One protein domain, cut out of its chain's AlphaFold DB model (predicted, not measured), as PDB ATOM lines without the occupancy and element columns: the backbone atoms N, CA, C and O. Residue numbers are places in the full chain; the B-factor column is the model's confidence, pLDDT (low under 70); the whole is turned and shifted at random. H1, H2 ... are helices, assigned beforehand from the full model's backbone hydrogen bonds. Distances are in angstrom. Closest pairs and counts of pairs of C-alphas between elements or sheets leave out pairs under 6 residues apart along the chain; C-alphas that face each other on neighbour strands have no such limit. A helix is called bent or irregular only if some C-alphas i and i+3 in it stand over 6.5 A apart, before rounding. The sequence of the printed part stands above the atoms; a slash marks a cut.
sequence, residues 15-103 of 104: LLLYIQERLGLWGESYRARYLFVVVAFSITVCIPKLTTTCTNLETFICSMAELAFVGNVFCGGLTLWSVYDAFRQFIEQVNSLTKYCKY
ATOM      1  N   LEU A  15     -15.967  44.372 -52.769       68.69
ATOM      2  CA  LEU A  15     -16.387  45.656 -52.201       68.69
ATOM      3  C   LEU A  15     -16.226  45.680 -50.673       68.69
ATOM      4  O   LEU A  15     -15.708  46.646 -50.116       68.69
ATOM      5  N   LEU A  16     -16.654  44.609 -49.996       68.44
ATOM      6  CA  LEU A  16     -16.570  44.517 -48.540       68.44
ATOM      7  C   LEU A  16     -15.106  44.490 -48.090       68.44
ATOM      8  O   LEU A  16     -14.729  45.231 -47.187       68.44
ATOM      9  N   LEU A  17     -14.274  43.698 -48.770       71.25
ATOM     10  CA  LEU A  17     -12.841  43.606 -48.497       71.25
ATOM     11  C   LEU A  17     -12.133  44.946 -48.724       71.25
ATOM     12  O   LEU A  17     -11.304  45.342 -47.910       71.25
ATOM     13  N   TYR A  18     -12.506  45.681 -49.773       72.12
ATOM     14  CA  TYR A  18     -11.982  47.021 -50.033       72.12
ATOM     15  C   TYR A  18     -12.321  48.010 -48.909       72.12
ATOM     16  O   TYR A  18     -11.455  48.753 -48.444       72.12
ATOM     17  N   ILE A  19     -13.571  48.008 -48.435       71.75
ATOM     18  CA  ILE A  19     -13.994  48.857 -47.312       71.75
ATOM     19  C   ILE A  19     -13.237  48.464 -46.039       71.75
ATOM     20  O   ILE A  19     -12.739  49.335 -45.327       71.75
ATOM     21  N   GLN A  20     -13.098  47.166 -45.766       72.12
ATOM     22  CA  GLN A  20     -12.396  46.666 -44.584       72.12
ATOM     23  C   GLN A  20     -10.902  47.017 -44.587       72.12
ATOM     24  O   GLN A  20     -10.366  47.431 -43.558       72.12
ATOM     25  N   GLU A  21     -10.240  46.913 -45.738       73.56
ATOM     26  CA  GLU A  21      -8.841  47.311 -45.922       73.56
ATOM     27  C   GLU A  21      -8.662  48.818 -45.688       73.56
ATOM     28  O   GLU A  21      -7.770  49.241 -44.953       73.56
ATOM     29  N   ARG A  22      -9.575  49.643 -46.216       72.75
ATOM     30  CA  ARG A  22      -9.535  51.102 -46.039       72.75
ATOM     31  C   ARG A  22      -9.805  51.542 -44.597       72.75
ATOM     32  O   ARG A  22      -9.235  52.535 -44.149       72.75
ATOM     33  N   LEU A  23     -10.637  50.796 -43.872       69.38
ATOM     34  CA  LEU A  23     -10.875  50.977 -42.437       69.38
ATOM     35  C   LEU A  23      -9.711  50.469 -41.566       69.38
ATOM     36  O   LEU A  23      -9.708  50.703 -40.360       69.38
ATOM     37  N   GLY A  24      -8.716  49.795 -42.155       71.06
ATOM     38  CA  GLY A  24      -7.561  49.263 -41.433       71.06
ATOM     39  C   GLY A  24      -7.881  48.034 -40.583       71.06
ATOM     40  O   GLY A  24      -7.161  47.752 -39.630       71.06
ATOM     41  N   LEU A  25      -8.953  47.301 -40.904       68.00
ATOM     42  CA  LEU A  25      -9.312  46.064 -40.200       68.00
ATOM     43  C   LEU A  25      -8.280  44.942 -40.449       68.00
ATOM     44  O   LEU A  25      -8.082  44.091 -39.586       68.00
ATOM     45  N   TRP A  26      -7.608  44.959 -41.609       62.44
ATOM     46  CA  TRP A  26      -6.675  43.928 -42.084       62.44
ATOM     47  C   TRP A  26      -5.416  44.631 -42.635       62.44
ATOM     48  O   TRP A  26      -5.539  45.637 -43.331       62.44
ATOM     49  N   GLY A  27      -4.212  44.135 -42.314       61.25
ATOM     50  CA  GLY A  27      -2.924  44.697 -42.769       61.25
ATOM     51  C   GLY A  27      -1.940  45.014 -41.630       61.25
ATOM     52  O   GLY A  27      -2.260  45.772 -40.715       61.25
ATOM     53  N   GLU A  28      -0.726  44.452 -41.693       60.97
ATOM     54  CA  GLU A  28       0.276  44.497 -40.606       60.97
ATOM     55  C   GLU A  28       0.633  45.921 -40.145       60.97
ATOM     56  O   GLU A  28       0.765  46.158 -38.948       60.97
ATOM     57  N   SER A  29       0.685  46.898 -41.054       60.00
ATOM     58  CA  SER A  29       1.085  48.276 -40.725       60.00
ATOM     59  C   SER A  29      -0.065  49.185 -40.261       60.00
ATOM     60  O   SER A  29       0.189  50.285 -39.772       60.00
ATOM     61  N   TYR A  30      -1.330  48.771 -40.421       63.84
ATOM     62  CA  TYR A  30      -2.495  49.657 -40.246       63.84
ATOM     63  C   TYR A  30      -3.568  49.146 -39.278       63.84
ATOM     64  O   TYR A  30      -4.501  49.893 -38.984       63.84
ATOM     65  N   ARG A  31      -3.410  47.949 -38.694       67.12
ATOM     66  CA  ARG A  31      -4.344  47.377 -37.699       67.12
ATOM     67  C   ARG A  31      -4.608  48.279 -36.490       67.12
ATOM     68  O   ARG A  31      -5.718  48.270 -35.965       67.12
ATOM     69  N   ALA A  32      -3.632  49.082 -36.060       72.19
ATOM     70  CA  ALA A  32      -3.811  50.022 -34.949       72.19
ATOM     71  C   ALA A  32      -4.771  51.183 -35.279       72.19
ATOM     72  O   ALA A  32      -5.380  51.752 -34.373       72.19
ATOM     73  N   ARG A  33      -4.961  51.520 -36.568       77.88
ATOM     74  CA  ARG A  33      -5.902  52.575 -36.982       77.88
ATOM     75  C   ARG A  33      -7.336  52.208 -36.638       77.88
ATOM     76  O   ARG A  33      -8.086  53.081 -36.221       77.88
ATOM     77  N   TYR A  34      -7.701  50.933 -36.763       81.06
ATOM     78  CA  TYR A  34      -9.050  50.496 -36.430       81.06
ATOM     79  C   TYR A  34      -9.351  50.675 -34.935       81.06
ATOM     80  O   TYR A  34     -10.386  51.237 -34.583       81.06
ATOM     81  N   LEU A  35      -8.410  50.311 -34.055       82.06
ATOM     82  CA  LEU A  35      -8.533  50.580 -32.617       82.06
ATOM     83  C   LEU A  35      -8.686  52.076 -32.329       82.06
ATOM     84  O   LEU A  35      -9.544  52.460 -31.541       82.06
ATOM     85  N   PHE A  36      -7.901  52.922 -32.998       84.75
ATOM     86  CA  PHE A  36      -8.021  54.372 -32.855       84.75
ATOM     87  C   PHE A  36      -9.411  54.878 -33.266       84.75
ATOM     88  O   PHE A  36     -10.000  55.692 -32.560       84.75
ATOM     89  N   VAL A  37      -9.967  54.366 -34.368       84.75
ATOM     90  CA  VAL A  37     -11.322  54.709 -34.828       84.75
ATOM     91  C   VAL A  37     -12.381  54.269 -33.814       84.75
ATOM     92  O   VAL A  37     -13.289  55.045 -33.520       84.75
ATOM     93  N   VAL A  38     -12.260  53.070 -33.237       86.50
ATOM     94  CA  VAL A  38     -13.189  52.592 -32.200       86.50
ATOM     95  C   VAL A  38     -13.112  53.468 -30.949       86.50
ATOM     96  O   VAL A  38     -14.147  53.894 -30.445       86.50
ATOM     97  N   VAL A  39     -11.906  53.802 -30.482       88.56
ATOM     98  CA  VAL A  39     -11.710  54.695 -29.327       88.56
ATOM     99  C   VAL A  39     -12.296  56.082 -29.601       88.56
ATOM    100  O   VAL A  39     -13.021  56.623 -28.766       88.56
ATOM    101  N   ALA A  40     -12.044  56.645 -30.785       88.12
ATOM    102  CA  ALA A  40     -12.605  57.928 -31.189       88.12
ATOM    103  C   ALA A  40     -14.142  57.890 -31.224       88.12
ATOM    104  O   ALA A  40     -14.783  58.815 -30.723       88.12
ATOM    105  N   PHE A  41     -14.744  56.813 -31.737       87.50
ATOM    106  CA  PHE A  41     -16.193  56.607 -31.712       87.50
ATOM    107  C   PHE A  41     -16.734  56.518 -30.279       87.50
ATOM    108  O   PHE A  41     -17.726  57.169 -29.949       87.50
ATOM    109  N   SER A  42     -16.063  55.776 -29.393       86.50
ATOM    110  CA  SER A  42     -16.471  55.680 -27.991       86.50
ATOM    111  C   SER A  42     -16.473  57.048 -27.303       86.50
ATOM    112  O   SER A  42     -17.436  57.379 -26.615       86.50
ATOM    113  N   ILE A  43     -15.437  57.864 -27.524       88.94
ATOM    114  CA  ILE A  43     -15.303  59.183 -26.888       88.94
ATOM    115  C   ILE A  43     -16.275  60.211 -27.478       88.94
ATOM    116  O   ILE A  43     -16.847  61.002 -26.735       88.94
ATOM    117  N   THR A  44     -16.468  60.217 -28.797       86.88
ATOM    118  CA  THR A  44     -17.265  61.253 -29.480       86.88
ATOM    119  C   THR A  44     -18.753  60.926 -29.577       86.88
ATOM    120  O   THR A  44     -19.558  61.846 -29.685       86.88
ATOM    121  N   VAL A  45     -19.139  59.645 -29.525       86.31
ATOM    122  CA  VAL A  45     -20.533  59.214 -29.719       86.31
ATOM    123  C   VAL A  45     -21.082  58.476 -28.501       86.31
ATOM    124  O   VAL A  45     -22.104  58.906 -27.966       86.31
ATOM    125  N   CYS A  46     -20.425  57.405 -28.031       85.56
ATOM    126  CA  CYS A  46     -20.953  56.617 -26.906       85.56
ATOM    127  C   CYS A  46     -21.030  57.435 -25.619       85.56
ATOM    128  O   CYS A  46     -22.100  57.507 -25.020       85.56
ATOM    129  N   ILE A  47     -19.919  58.047 -25.191       85.19
ATOM    130  CA  ILE A  47     -19.875  58.784 -23.921       85.19
ATOM    131  C   ILE A  47     -20.920  59.909 -23.918       85.19
ATOM    132  O   ILE A  47     -21.763  59.889 -23.025       85.19
ATOM    133  N   PRO A  48     -20.983  60.810 -24.919       83.25
ATOM    134  CA  PRO A  48     -21.971  61.881 -24.918       83.25
ATOM    135  C   PRO A  48     -23.409  61.369 -24.922       83.25
ATOM    136  O   PRO A  48     -24.227  61.892 -24.171       83.25
ATOM    137  N   LYS A  49     -23.738  60.331 -25.704       82.06
ATOM    138  CA  LYS A  49     -25.101  59.771 -25.719       82.06
ATOM    139  C   LYS A  49     -25.487  59.102 -24.394       82.06
ATOM    140  O   LYS A  49     -26.668  59.098 -24.068       82.06
ATOM    141  N   LEU A  50     -24.527  58.568 -23.637       80.44
ATOM    142  CA  LEU A  50     -24.763  57.950 -22.326       80.44
ATOM    143  C   LEU A  50     -24.798  58.969 -21.179       80.44
ATOM    144  O   LEU A  50     -25.532  58.773 -20.215       80.44
ATOM    145  N   THR A  51     -24.017  60.049 -21.264       83.31
ATOM    146  CA  THR A  51     -23.973  61.094 -20.229       83.31
ATOM    147  C   THR A  51     -25.022  62.182 -20.434       83.31
ATOM    148  O   THR A  51     -25.333  62.912 -19.495       83.31
ATOM    149  N   THR A  52     -25.563  62.324 -21.646       80.56
ATOM    150  CA  THR A  52     -26.622  63.297 -21.930       80.56
ATOM    151  C   THR A  52     -27.921  62.835 -21.292       80.56
ATOM    152  O   THR A  52     -28.471  61.789 -21.632       80.56
ATOM    153  N   THR A  53     -28.441  63.643 -20.377       72.75
ATOM    154  CA  THR A  53     -29.733  63.395 -19.746       72.75
ATOM    155  C   THR A  53     -30.843  63.679 -20.757       72.75
ATOM    156  O   THR A  53     -31.138  64.831 -21.068       72.75
ATOM    157  N   CYS A  54     -31.454  62.632 -21.307       69.31
ATOM    158  CA  CYS A  54     -32.635  62.778 -22.152       69.31
ATOM    159  C   CYS A  54     -33.859  63.080 -21.279       69.31
ATOM    160  O   CYS A  54     -34.237  62.276 -20.431       69.31
ATOM    161  N   THR A  55     -34.502  64.222 -21.507       75.31
ATOM    162  CA  THR A  55     -35.736  64.632 -20.816       75.31
ATOM    163  C   THR A  55     -36.977  63.865 -21.281       75.31
ATOM    164  O   THR A  55     -37.947  63.782 -20.536       75.31
ATOM    165  N   ASN A  56     -36.943  63.274 -22.481       82.94
ATOM    166  CA  ASN A  56     -38.044  62.510 -23.071       82.94
ATOM    167  C   ASN A  56     -37.656  61.034 -23.260       82.94
ATOM    168  O   ASN A  56     -36.620  60.737 -23.862       82.94
ATOM    169  N   LEU A  57     -38.516  60.115 -22.800       84.56
ATOM    170  CA  LEU A  57     -38.303  58.663 -22.904       84.56
ATOM    171  C   LEU A  57     -38.186  58.198 -24.365       84.56
ATOM    172  O   LEU A  57     -37.318  57.395 -24.689       84.56
ATOM    173  N   GLU A  58     -39.024  58.726 -25.258       86.56
ATOM    174  CA  GLU A  58     -39.001  58.377 -26.684       86.56
ATOM    175  C   GLU A  58     -37.661  58.752 -27.334       86.56
ATOM    176  O   GLU A  58     -37.021  57.928 -27.985       86.56
ATOM    177  N   THR A  59     -37.172  59.966 -27.068       83.62
ATOM    178  CA  THR A  59     -35.865  60.431 -27.553       83.62
ATOM    179  C   THR A  59     -34.721  59.585 -26.993       83.62
ATOM    180  O   THR A  59     -33.766  59.294 -27.713       83.62
ATOM    181  N   PHE A  60     -34.823  59.153 -25.734       85.12
ATOM    182  CA  PHE A  60     -33.852  58.245 -25.131       85.12
ATOM    183  C   PHE A  60     -33.827  56.888 -25.844       85.12
ATOM    184  O   PHE A  60     -32.757  56.432 -26.245       85.12
ATOM    185  N   ILE A  61     -34.993  56.270 -26.057       87.12
ATOM    186  CA  ILE A  61     -35.110  54.964 -26.721       87.12
ATOM    187  C   ILE A  61     -34.549  55.032 -28.144       87.12
ATOM    188  O   ILE A  61     -33.714  54.202 -28.502       87.12
ATOM    189  N   CYS A  62     -34.938  56.039 -28.932       88.31
ATOM    190  CA  CYS A  62     -34.412  56.225 -30.288       88.31
ATOM    191  C   CYS A  62     -32.890  56.428 -30.280       88.31
ATOM    192  O   CYS A  62     -32.172  55.770 -31.031       88.31
ATOM    193  N   SER A  63     -32.374  57.272 -29.378       85.25
ATOM    194  CA  SER A  63     -30.935  57.531 -29.271       85.25
ATOM    195  C   SER A  63     -30.136  56.280 -28.883       85.25
ATOM    196  O   SER A  63     -29.050  56.060 -29.428       85.25
ATOM    197  N   MET A  64     -30.671  55.450 -27.980       87.50
ATOM    198  CA  MET A  64     -30.062  54.179 -27.575       87.50
ATOM    199  C   MET A  64     -30.139  53.121 -28.680       87.50
ATOM    200  O   MET A  64     -29.179  52.378 -28.871       87.50
ATOM    201  N   ALA A  65     -31.233  53.071 -29.443       88.56
ATOM    202  CA  ALA A  65     -31.368  52.164 -30.581       88.56
ATOM    203  C   ALA A  65     -30.354  52.491 -31.689       88.56
ATOM    204  O   ALA A  65     -29.675  51.595 -32.190       88.56
ATOM    205  N   GLU A  66     -30.184  53.775 -32.017       88.62
ATOM    206  CA  GLU A  66     -29.128  54.235 -32.924       88.62
ATOM    207  C   GLU A  66     -27.740  53.843 -32.413       88.62
ATOM    208  O   GLU A  66     -26.909  53.347 -33.175       88.62
ATOM    209  N   LEU A  67     -27.490  54.039 -31.113       88.25
ATOM    210  CA  LEU A  67     -26.208  53.710 -30.503       88.25
ATOM    211  C   LEU A  67     -25.920  52.206 -30.571       88.25
ATOM    212  O   LEU A  67     -24.802  51.821 -30.901       88.25
ATOM    213  N   ALA A  68     -26.920  51.363 -30.313       87.69
ATOM    214  CA  ALA A  68     -26.799  49.914 -30.420       87.69
ATOM    215  C   ALA A  68     -26.564  49.465 -31.872       87.69
ATOM    216  O   ALA A  68     -25.707  48.619 -32.128       87.69
ATOM    217  N   PHE A  69     -27.275  50.060 -32.832       88.44
ATOM    218  CA  PHE A  69     -27.117  49.743 -34.250       88.44
ATOM    219  C   PHE A  69     -25.711  50.081 -34.754       88.44
ATOM    220  O   PHE A  69     -25.032  49.235 -35.337       88.44
ATOM    221  N   VAL A  70     -25.242  51.300 -34.484       86.75
ATOM    222  CA  VAL A  70     -23.902  51.738 -34.891       86.75
ATOM    223  C   VAL A  70     -22.826  50.993 -34.097       86.75
ATOM    224  O   VAL A  70     -21.831  50.546 -34.667       86.75
ATOM    225  N   GLY A  71     -23.045  50.782 -32.798       86.31
ATOM    226  CA  GLY A  71     -22.157  50.020 -31.924       86.31
ATOM    227  C   GLY A  71     -21.931  48.589 -32.409       86.31
ATOM    228  O   GLY A  71     -20.796  48.122 -32.389       86.31
ATOM    229  N   ASN A  72     -22.957  47.920 -32.942       88.25
ATOM    230  CA  ASN A  72     -22.815  46.583 -33.525       88.25
ATOM    231  C   ASN A  72     -21.824  46.539 -34.694       88.25
ATOM    232  O   ASN A  72     -21.089  45.562 -34.830       88.25
ATOM    233  N   VAL A  73     -21.756  47.591 -35.515       85.25
ATOM    234  CA  VAL A  73     -20.797  47.668 -36.628       85.25
ATOM    235  C   VAL A  73     -19.363  47.739 -36.099       85.25
ATOM    236  O   VAL A  73     -18.485  47.018 -36.578       85.25
ATOM    237  N   PHE A  74     -19.126  48.569 -35.081       85.56
ATOM    238  CA  PHE A  74     -17.805  48.713 -34.466       85.56
ATOM    239  C   PHE A  74     -17.396  47.477 -33.659       85.56
ATOM    240  O   PHE A  74     -16.279  46.992 -33.808       85.56
ATOM    241  N   CYS A  75     -18.296  46.908 -32.856       86.38
ATOM    242  CA  CYS A  75     -18.030  45.672 -32.122       86.38
ATOM    243  C   CYS A  75     -17.795  44.489 -33.070       86.38
ATOM    244  O   CYS A  75     -16.859  43.723 -32.867       86.38
ATOM    245  N   GLY A  76     -18.592  44.354 -34.133       85.44
ATOM    246  CA  GLY A  76     -18.410  43.304 -35.135       85.44
ATOM    247  C   GLY A  76     -17.055  43.400 -35.837       85.44
ATOM    248  O   GLY A  76     -16.355  42.395 -35.976       85.44
ATOM    249  N   GLY A  77     -16.638  44.609 -36.220       84.44
ATOM    250  CA  GLY A  77     -15.305  44.818 -36.777       84.44
ATOM    251  C   GLY A  77     -14.185  44.577 -35.758       84.44
ATOM    252  O   GLY A  77     -13.167  43.997 -36.124       84.44
ATOM    253  N   LEU A  78     -14.381  44.913 -34.478       85.25
ATOM    254  CA  LEU A  78     -13.414  44.621 -33.413       85.25
ATOM    255  C   LEU A  78     -13.232  43.113 -33.201       85.25
ATOM    256  O   LEU A  78     -12.103  42.646 -33.072       85.25
ATOM    257  N   THR A  79     -14.323  42.347 -33.232       84.00
ATOM    258  CA  THR A  79     -14.278  40.883 -33.164       84.00
ATOM    259  C   THR A  79     -13.504  40.311 -34.345       84.00
ATOM    260  O   THR A  79     -12.609  39.493 -34.148       84.00
ATOM    261  N   LEU A  80     -13.785  40.770 -35.572       81.56
ATOM    262  CA  LEU A  80     -13.023  40.357 -36.757       81.56
ATOM    263  C   LEU A  80     -11.538  40.716 -36.629       81.56
ATOM    264  O   LEU A  80     -10.680  39.903 -36.958       81.56
ATOM    265  N   TRP A  81     -11.235  41.902 -36.103       81.38
ATOM    266  CA  TRP A  81      -9.870  42.357 -35.857       81.38
ATOM    267  C   TRP A  81      -9.132  41.490 -34.822       81.38
ATOM    268  O   TRP A  81      -7.941  41.213 -35.003       81.38
ATOM    269  N   SER A  82      -9.820  41.025 -33.770       82.50
ATOM    270  CA  SER A  82      -9.227  40.184 -32.722       82.50
ATOM    271  C   SER A  82      -9.011  38.740 -33.165       82.50
ATOM    272  O   SER A  82      -8.036  38.118 -32.753       82.50
ATOM    273  N   VAL A  83      -9.897  38.195 -34.008       83.44
ATOM    274  CA  VAL A  83      -9.764  36.817 -34.519       83.44
ATOM    275  C   VAL A  83      -8.993  36.729 -35.836       83.44
ATOM    276  O   VAL A  83      -8.781  35.627 -36.338       83.44
ATOM    277  N   TYR A  84      -8.562  37.864 -36.398       79.31
ATOM    278  CA  TYR A  84      -7.905  37.934 -37.703       79.31
ATOM    279  C   TYR A  84      -6.716  36.973 -37.828       79.31
ATOM    280  O   TYR A  84      -6.625  36.236 -38.808       79.31
ATOM    281  N   ASP A  85      -5.835  36.934 -36.824       78.94
ATOM    282  CA  ASP A  85      -4.636  36.088 -36.868       78.94
ATOM    283  C   ASP A  85      -4.993  34.593 -36.858       78.94
ATOM    284  O   ASP A  85      -4.417  33.812 -37.616       78.94
ATOM    285  N   ALA A  86      -6.006  34.202 -36.076       79.44
ATOM    286  CA  ALA A  86      -6.520  32.833 -36.059       79.44
ATOM    287  C   ALA A  86      -7.168  32.457 -37.403       79.44
ATOM    288  O   ALA A  86      -6.940  31.365 -37.927       79.44
ATOM    289  N   PHE A  87      -7.924  33.379 -38.005       80.00
ATOM    290  CA  PHE A  87      -8.507  33.194 -39.333       80.00
ATOM    291  C   PHE A  87      -7.437  33.054 -40.421       80.00
ATOM    292  O   PHE A  87      -7.557  32.192 -41.289       80.00
ATOM    293  N   ARG A  88      -6.371  33.863 -40.369       78.06
ATOM    294  CA  ARG A  88      -5.248  33.788 -41.312       78.06
ATOM    295  C   ARG A  88      -4.567  32.421 -41.252       78.06
ATOM    296  O   ARG A  88      -4.397  31.787 -42.290       78.06
ATOM    297  N   GLN A  89      -4.247  31.942 -40.049       79.19
ATOM    298  CA  GLN A  89      -3.646  30.619 -39.856       79.19
ATOM    299  C   GLN A  89      -4.556  29.495 -40.360       79.19
ATOM    300  O   GLN A  89      -4.092  28.578 -41.035       79.19
ATOM    301  N   PHE A  90      -5.859  29.583 -40.086       80.19
ATOM    302  CA  PHE A  90      -6.832  28.612 -40.577       80.19
ATOM    303  C   PHE A  90      -6.862  28.551 -42.113       80.19
ATOM    304  O   PHE A  90      -6.806  27.465 -42.689       80.19
ATOM    305  N   ILE A  91      -6.878  29.705 -42.791       80.06
ATOM    306  CA  ILE A  91      -6.840  29.775 -44.261       80.06
ATOM    307  C   ILE A  91      -5.546  29.161 -44.808       80.06
ATOM    308  O   ILE A  91      -5.591  28.384 -45.763       80.06
ATOM    309  N   GLU A  92      -4.394  29.471 -44.207       80.25
ATOM    310  CA  GLU A  92      -3.103  28.899 -44.607       80.25
ATOM    311  C   GLU A  92      -3.096  27.365 -44.468       80.25
ATOM    312  O   GLU A  92      -2.671  26.660 -45.393       80.25
ATOM    313  N   GLN A  93      -3.645  26.831 -43.372       80.81
ATOM    314  CA  GLN A  93      -3.763  25.387 -43.154       80.81
ATOM    315  C   GLN A  93      -4.686  24.718 -44.177       80.81
ATOM    316  O   GLN A  93      -4.289  23.730 -44.801       80.81
ATOM    317  N   VAL A  94      -5.877  25.271 -44.421       79.50
ATOM    318  CA  VAL A  94      -6.829  24.744 -45.415       79.50
ATOM    319  C   VAL A  94      -6.234  24.770 -46.826       79.50
ATOM    320  O   VAL A  94      -6.363  23.796 -47.574       79.50
ATOM    321  N   ASN A  95      -5.510  25.834 -47.184       75.62
ATOM    322  CA  ASN A  95      -4.814  25.920 -48.468       75.62
ATOM    323  C   ASN A  95      -3.705  24.869 -48.602       75.62
ATOM    324  O   ASN A  95      -3.535  24.292 -49.679       75.62
ATOM    325  N   SER A  96      -2.962  24.585 -47.528       77.44
ATOM    326  CA  SER A  96      -1.944  23.530 -47.544       77.44
ATOM    327  C   SER A  96      -2.561  22.138 -47.742       77.44
ATOM    328  O   SER A  96      -2.129  21.407 -48.630       77.44
ATOM    329  N   LEU A  97      -3.637  21.811 -47.017       76.50
ATOM    330  CA  LEU A  97      -4.391  20.557 -47.147       76.50
ATOM    331  C   LEU A  97      -4.970  20.371 -48.553       76.50
ATOM    332  O   LEU A  97      -4.854  19.299 -49.145       76.50
ATOM    333  N   THR A  98      -5.534  21.436 -49.122       73.75
ATOM    334  CA  THR A  98      -6.100  21.412 -50.477       73.75
ATOM    335  C   THR A  98      -5.031  21.124 -51.529       73.75
ATOM    336  O   THR A  98      -5.298  20.403 -52.490       73.75
ATOM    337  N   LYS A  99      -3.803  21.636 -51.351       68.56
ATOM    338  CA  LYS A  99      -2.674  21.291 -52.228       68.56
ATOM    339  C   LYS A  99      -2.359  19.798 -52.151       68.56
ATOM    340  O   LYS A  99      -2.275  19.179 -53.202       68.56
ATOM    341  N   TYR A 100      -2.261  19.210 -50.959       64.19
ATOM    342  CA  TYR A 100      -1.987  17.773 -50.808       64.19
ATOM    343  C   TYR A 100      -3.077  16.883 -51.421       64.19
ATOM    344  O   TYR A 100      -2.755  15.961 -52.162       64.19
ATOM    345  N   CYS A 101      -4.360  17.201 -51.217       58.06
ATOM    346  CA  CYS A 101      -5.471  16.465 -51.836       58.06
ATOM    347  C   CYS A 101      -5.544  16.594 -53.366       58.06
ATOM    348  O   CYS A 101      -6.280  15.846 -53.999       58.06
ATOM    349  N   LYS A 102      -4.830  17.547 -53.973       52.84
ATOM    350  CA  LYS A 102      -4.775  17.707 -55.431       52.84
ATOM    351  C   LYS A 102      -3.724  16.801 -56.092       52.84
ATOM    352  O   LYS A 102      -3.758  16.657 -57.310       52.84
ATOM    353  N   TYR A 103      -2.799  16.241 -55.306       50.16
ATOM    354  CA  TYR A 103      -1.710  15.362 -55.759       50.16
ATOM    355  C   TYR A 103      -1.850  13.905 -55.277       50.16
ATOM    356  O   TYR A 103      -0.968  13.098 -55.564       50.16
TER     357      TYR A 103
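This is residues 15 to 103 of the 104 residues of an uncharacterized protein of Anopheles melas (UniProt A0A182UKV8). A short helix, H1, lies off to one side of a long helical hairpin, in which H2 and H3a are side by side; beyond a bend H3 runs past the open end of that hairpin, and its residues 86 to 101, with 102 and 103, stick out as a free arm. The printed part has 89 residues with three named helices, in the order H1, H2, H3, and no named strand; the class is all helix. The whole is extended, with a radius of gyration of the C-alphas of 18.8 A, and spans 69 by 26 by 22 A.

H1, residues 15 to 22, touches no helix. H2, residues 31 to 51, is apart from H1. H3, residues 57 to 101, was assigned as one helix by its hydrogen bonds but is bent: C-alphas 82 and 85 are 7.4 A apart. Its arms H3a, residues 57 to 82, and H3b, residues 85 to 101, stand at a steep tilt of 48 degrees. H2 and H3a touch and form a helical hairpin, at a shallow tilt of 16 degrees, opposite ways; their closest C-alphas, of Val 38 and Phe 74, are 6.4 A apart. H3b is apart from H1 and H2. Every O i to N i+4 pair is within hydrogen-bond range in H1 and H3b, against 14 of 17 in H2 and 21 of 22 in H3a.

H1 begins at C-alpha 15, (-16.387, 45.656, -52.201), and is 10.7 A long. H2 is 29.6 A long and only just irregular, with C-alphas 44 and 47 6.6 A apart. H3a is 35.8 A long; H3b, 24.7 A long, ends at C-alpha 101, (-5.471, 16.465, -51.836).

The C-alphas farthest apart, of Thr 55 and Tyr 103, are 69.3 A apart. The printed part has no cut; the link from H1 to H2 is short and that from H2 to H3 tight. The mean pLDDT of the printed part is 78.7, with residues 15 to 16, 23, 25 to 31, 54 and 99 to 103 under 70.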